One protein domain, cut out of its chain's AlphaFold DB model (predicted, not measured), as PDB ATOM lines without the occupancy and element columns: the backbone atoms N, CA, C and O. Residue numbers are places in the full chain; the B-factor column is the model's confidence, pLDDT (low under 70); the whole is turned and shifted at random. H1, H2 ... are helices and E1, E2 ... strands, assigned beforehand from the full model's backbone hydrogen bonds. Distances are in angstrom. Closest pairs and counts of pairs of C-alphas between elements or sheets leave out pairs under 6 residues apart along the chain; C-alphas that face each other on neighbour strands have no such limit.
ATOM      1  N   VAL A  13     392.266 487.648 376.528       95.88
ATOM      2  CA  VAL A  13     391.431 486.445 376.430       95.88
ATOM      3  C   VAL A  13     392.221 485.224 376.886       95.88
ATOM      4  O   VAL A  13     393.387 485.069 376.527       95.88
ATOM      5  N   VAL A  14     391.583 484.365 377.678       96.75
ATOM      6  CA  VAL A  14     392.062 483.017 377.991       96.75
ATOM      7  C   VAL A  14     391.231 482.017 377.197       96.75
ATOM      8  O   VAL A  14     390.010 481.998 377.341       96.75
ATOM      9  N   VAL A  15     391.890 481.198 376.381       95.81
ATOM     10  CA  VAL A  15     391.316 480.092 375.605       95.81
ATOM     11  C   VAL A  15     391.532 478.790 376.374       95.81
ATOM     12  O   VAL A  15     392.663 478.480 376.762       95.81
ATOM     13  N   GLY A  16     390.455 478.042 376.618       93.81
ATOM     14  CA  GLY A  16     390.506 476.810 377.408       93.81
ATOM     15  C   GLY A  16     390.793 477.072 378.890       93.81
ATOM     16  O   GLY A  16     391.697 476.468 379.456       93.81
ATOM     17  N   ALA A  17     390.047 477.987 379.519       94.06
ATOM     18  CA  ALA A  17     390.238 478.404 380.915       94.06
ATOM     19  C   ALA A  17     389.976 477.292 381.953       94.06
ATOM     20  O   ALA A  17     390.421 477.376 383.099       94.06
ATOM     21  N   GLY A  18     389.217 476.254 381.588       90.69
ATOM     22  CA  GLY A  18     388.830 475.197 382.517       90.69
ATOM     23  C   GLY A  18     387.998 475.726 383.692       90.69
ATOM     24  O   GLY A  18     387.250 476.696 383.572       90.69
ATOM     25  N   VAL A  19     388.087 475.056 384.845       89.75
ATOM     26  CA  VAL A  19     387.170 475.279 385.984       89.75
ATOM     27  C   VAL A  19     387.614 476.406 386.926       89.75
ATOM     28  O   VAL A  19     386.816 476.884 387.733       89.75
ATOM     29  N   PHE A  20     388.881 476.821 386.868       89.81
ATOM     30  CA  PHE A  20     389.468 477.769 387.818       89.81
ATOM     31  C   PHE A  20     389.846 479.083 387.134       89.81
ATOM     32  O   PHE A  20     390.501 479.092 386.101       89.81
ATOM     33  N   ASN A  21     389.495 480.213 387.750       90.00
ATOM     34  CA  ASN A  21     389.880 481.529 387.243       90.00
ATOM     35  C   ASN A  21     391.290 481.913 387.723       90.00
ATOM     36  O   ASN A  21     391.442 482.602 388.735       90.00
ATOM     37  N   ASN A  22     392.311 481.465 386.990       90.94
ATOM     38  CA  ASN A  22     393.716 481.782 387.272       90.94
ATOM     39  C   ASN A  22     394.143 483.165 386.754       90.94
ATOM     40  O   ASN A  22     395.182 483.680 387.167       90.94
ATOM     41  N   ASN A  23     393.324 483.803 385.905       94.06
ATOM     42  CA  ASN A  23     393.622 485.097 385.288       94.06
ATOM     43  C   ASN A  23     392.491 486.116 385.534       94.06
ATOM     44  O   ASN A  23     391.764 486.489 384.602       94.06
ATOM     45  N   PRO A  24     392.327 486.613 386.777       93.38
ATOM     46  CA  PRO A  24     391.315 487.614 387.090       93.38
ATOM     47  C   PRO A  24     391.434 488.856 386.196       93.38
ATOM     48  O   PRO A  24     392.518 489.403 385.991       93.38
ATOM     49  N   GLY A  25     390.297 489.319 385.675       93.62
ATOM     50  CA  GLY A  25     390.232 490.480 384.783       93.62
ATOM     51  C   GLY A  25     390.513 490.182 383.305       93.62
ATOM     52  O   GLY A  25     390.519 491.117 382.510       93.62
ATOM     53  N   TRP A  26     390.732 488.919 382.930       95.88
ATOM     54  CA  TRP A  26     390.739 488.466 381.534       95.88
ATOM     55  C   TRP A  26     389.394 487.831 381.177       95.88
ATOM     56  O   TRP A  26     388.723 487.263 382.042       95.88
ATOM     57  N   ILE A  27     389.019 487.896 379.900       95.31
ATOM     58  CA  ILE A  27     387.863 487.176 379.363       95.31
ATOM     59  C   ILE A  27     388.218 485.688 379.352       95.31
ATOM     60  O   ILE A  27     389.098 485.270 378.607       95.31
ATOM     61  N   GLN A  28     387.562 484.906 380.204       95.38
ATOM     62  CA  GLN A  28     387.740 483.455 380.264       95.38
ATOM     63  C   GLN A  28     386.817 482.801 379.239       95.38
ATOM     64  O   GLN A  28     385.633 483.135 379.207       95.38
ATOM     65  N   THR A  29     387.345 481.886 378.429       95.12
ATOM     66  CA  THR A  29     386.554 481.098 377.477       95.12
ATOM     67  C   THR A  29     386.843 479.610 377.627       95.12
ATOM     68  O   THR A  29     387.977 479.214 377.913       95.12
ATOM     69  N   GLN A  30     385.815 478.788 377.457       93.69
ATOM     70  CA  GLN A  30     385.936 477.338 377.308       93.69
ATOM     71  C   GLN A  30     386.199 476.954 375.842       93.69
ATOM     72  O   GLN A  30     386.047 477.777 374.938       93.69
ATOM     73  N   GLU A  31     386.603 475.704 375.602       89.69
ATOM     74  CA  GLU A  31     386.910 475.192 374.254       89.69
ATOM     75  C   GLU A  31     385.710 475.294 373.295       89.69
ATOM     76  O   GLU A  31     385.880 475.620 372.124       89.69
ATOM     77  N   ASP A  32     384.493 475.079 373.800       90.44
ATOM     78  CA  ASP A  32     383.239 475.185 373.046       90.44
ATOM     79  C   ASP A  32     382.750 476.632 372.862       90.44
ATOM     80  O   ASP A  32     381.842 476.892 372.074       90.44
ATOM     81  N   GLU A  33     383.357 477.590 373.564       92.69
ATOM     82  CA  GLU A  33     383.047 479.012 373.452       92.69
ATOM     83  C   GLU A  33     383.963 479.729 372.459       92.69
ATOM     84  O   GLU A  33     383.499 480.595 371.717       92.69
ATOM     85  N   LEU A  34     385.255 479.403 372.471       94.12
ATOM     86  CA  LEU A  34     386.265 479.967 371.587       94.12
ATOM     87  C   LEU A  34     387.304 478.889 371.295       94.12
ATOM     88  O   LEU A  34     388.122 478.552 372.152       94.12
ATOM     89  N   TYR A  35     387.280 478.359 370.077       92.81
ATOM     90  CA  TYR A  35     388.167 477.272 369.694       92.81
ATOM     91  C   TYR A  35     389.411 477.828 369.005       92.81
ATOM     92  O   TYR A  35     389.330 478.590 368.040       92.81
ATOM     93  N   LEU A  36     390.596 477.440 369.485       91.25
ATOM     94  CA  LEU A  36     391.865 478.013 369.023       91.25
ATOM     95  C   LEU A  36     392.077 477.859 367.507       91.25
ATOM     96  O   LEU A  36     392.698 478.720 366.887       91.25
ATOM     97  N   LEU A  37     391.569 476.772 366.922       92.44
ATOM     98  CA  LEU A  37     391.810 476.409 365.523       92.44
ATOM     99  C   LEU A  37     390.617 476.671 364.591       92.44
ATOM    100  O   LEU A  37     390.755 476.455 363.388       92.44
ATOM    101  N   ASP A  38     389.476 477.132 365.109       93.69
ATOM    102  CA  ASP A  38     388.301 477.472 364.295       93.69
ATOM    103  C   ASP A  38     388.118 478.988 364.245       93.69
ATOM    104  O   ASP A  38     387.643 479.615 365.198       93.69
ATOM    105  N   ASN A  39     388.513 479.583 363.115       93.81
ATOM    106  CA  ASN A  39     388.489 481.029 362.912       93.81
ATOM    107  C   ASN A  39     387.078 481.620 363.008       93.81
ATOM    108  O   ASN A  39     386.959 482.791 363.366       93.81
ATOM    109  N   THR A  40     386.021 480.846 362.740       95.75
ATOM    110  CA  THR A  40     384.653 481.377 362.791       95.75
ATOM    111  C   THR A  40     384.291 481.806 364.208       95.75
ATOM    112  O   THR A  40     383.688 482.859 364.396       95.75
ATOM    113  N   THR A  41     384.757 481.069 365.224       95.00
ATOM    114  CA  THR A  41     384.532 481.419 366.637       95.00
ATOM    115  C   THR A  41     385.213 482.735 367.043       95.00
ATOM    116  O   THR A  41     384.711 483.456 367.908       95.00
ATOM    117  N   TRP A  42     386.322 483.098 366.387       94.81
ATOM    118  CA  TRP A  42     387.007 484.377 366.595       94.81
ATOM    119  C   TRP A  42     386.273 485.531 365.915       94.81
ATOM    120  O   TRP A  42     386.061 486.569 366.539       94.81
ATOM    121  N   GLU A  43     385.868 485.336 364.659       94.31
ATOM    122  CA  GLU A  43     385.167 486.341 363.851       94.31
ATOM    123  C   GLU A  43     383.797 486.713 364.437       94.31
ATOM    124  O   GLU A  43     383.387 487.871 364.363       94.31
ATOM    125  N   GLU A  44     383.104 485.766 365.075       92.31
ATOM    126  CA  GLU A  44     381.823 486.013 365.752       92.31
ATOM    127  C   GLU A  44     381.963 486.817 367.054       92.31
ATOM    128  O   GLU A  44     381.026 487.507 367.463       92.31
ATOM    129  N   ARG A  45     383.115 486.722 367.732       89.12
ATOM    130  CA  ARG A  45     383.307 487.264 369.089       89.12
ATOM    131  C   ARG A  45     384.149 488.526 369.151       89.12
ATOM    132  O   ARG A  45     384.053 489.253 370.139       89.12
ATOM    133  N   SER A  46     385.014 488.754 368.169       88.50
ATOM    134  CA  SER A  46     386.024 489.808 368.234       88.50
ATOM    135  C   SER A  46     386.162 490.540 366.911       88.50
ATOM    136  O   SER A  46     386.235 489.940 365.843       88.50
ATOM    137  N   GLU A  47     386.279 491.862 366.992       92.00
ATOM    138  CA  GLU A  47     386.651 492.662 365.834       92.00
ATOM    139  C   GLU A  47     388.106 492.387 365.443       92.00
ATOM    140  O   GLU A  47     388.970 492.108 366.285       92.00
ATOM    141  N   TYR A  48     388.402 492.514 364.154       90.31
ATOM    142  CA  TYR A  48     389.762 492.377 363.653       90.31
ATOM    143  C   TYR A  48     390.718 493.349 364.370       90.31
ATOM    144  O   TYR A  48     390.407 494.527 364.533       90.31
ATOM    145  N   ASN A  49     391.894 492.859 364.782       91.44
ATOM    146  CA  ASN A  49     392.912 493.609 365.540       91.44
ATOM    147  C   ASN A  49     392.458 494.189 366.900       91.44
ATOM    148  O   ASN A  49     393.094 495.113 367.403       91.44
ATOM    149  N   SER A  50     391.390 493.670 367.512       92.06
ATOM    150  CA  SER A  50     390.892 494.183 368.802       92.06
ATOM    151  C   SER A  50     391.522 493.528 370.040       92.06
ATOM    152  O   SER A  50     391.570 494.144 371.106       92.06
ATOM    153  N   ILE A  51     392.035 492.298 369.920       94.75
ATOM    154  CA  ILE A  51     392.602 491.536 371.043       94.75
ATOM    155  C   ILE A  51     394.062 491.923 371.276       94.75
ATOM    156  O   ILE A  51     394.899 491.826 370.381       94.75
ATOM    157  N   SER A  52     394.374 492.323 372.505       96.12
ATOM    158  CA  SER A  52     395.709 492.755 372.926       96.12
ATOM    159  C   SER A  52     396.577 491.599 373.427       96.12
ATOM    160  O   SER A  52     397.792 491.631 373.254       96.12
ATOM    161  N   ALA A  53     395.974 490.581 374.052       95.94
ATOM    162  CA  ALA A  53     396.691 489.397 374.522       95.94
ATOM    163  C   ALA A  53     395.808 488.144 374.514       95.94
ATOM    164  O   ALA A  53     394.617 488.204 374.823       95.94
ATOM    165  N   ILE A  54     396.425 487.002 374.209       95.44
ATOM    166  CA  ILE A  54     395.797 485.680 374.236       95.44
ATOM    167  C   ILE A  54     396.666 484.761 375.097       95.44
ATOM    168  O   ILE A  54     397.881 484.703 374.909       95.44
ATOM    169  N   LEU A  55     396.038 484.046 376.027       95.94
ATOM    170  CA  LEU A  55     396.626 482.935 376.771       95.94
ATOM    171  C   LEU A  55     395.853 481.657 376.436       95.94
ATOM    172  O   LEU A  55     394.630 481.664 376.470       95.94
ATOM    173  N   ALA A  56     396.553 480.568 376.145       94.06
ATOM    174  CA  ALA A  56     395.962 479.248 375.944       94.06
ATOM    175  C   ALA A  56     396.438 478.315 377.070       94.06
ATOM    176  O   ALA A  56     397.643 478.094 377.190       94.06
ATOM    177  N   GLU A  57     395.524 477.815 377.911       88.62
ATOM    178  CA  GLU A  57     395.868 476.950 379.059       88.62
ATOM    179  C   GLU A  57     395.618 475.462 378.763       88.62
ATOM    180  O   GLU A  57     396.523 474.639 378.923       88.62
TER     181      GLU A  57
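This is residues 13 to 57 of the 59 residues of an uncharacterized protein of Bacillus thuringiensis MC28 (UniProt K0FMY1). A small parallel sheet of three short strands, E2, E1, E3 in order, stands between the loop of residues 16 to 26 and the short helix H1, which is off the sheet. The 45 printed residues run E1, E2, H1, E3; the class is mixed, with 19 residues in named elements. The whole is compact, radius of gyration of the C-alphas 10.2 A, spanning 27 by 20 by 12 A.

E1, residues 13 to 15, begins at C-alpha 13 (391.431, 486.445, 376.430) and measures 6.4 A. E2, residues 27 to 29, measures 6.5 A; H1, residues 39 to 45, 10.2 A. E3, residues 51 to 56, measures 13.6 A, ending at C-alpha 56 (395.962, 479.248, 375.944).

Inner strand E1 is parallel to E2 at 14 degrees, with N 14 and O 27 2.8 A apart. E1 is parallel to E3 at 28 degrees, with N 15 and O 55 2.8 A apart. E2, H1 and E3 form a split strand-helix-strand unit, two parallel strands with E1 between them, its crossover right-handed. H1 is not on the sheet; 2 of its 3 O i to N i+4 pairs are within hydrogen-bond range.

The farthest C-alphas, Val 19 and Tyr 48, are 28.2 A apart. E1 to E2 is a long link. The printed part has no cut, and no printed residue is under 70 in pLDDT.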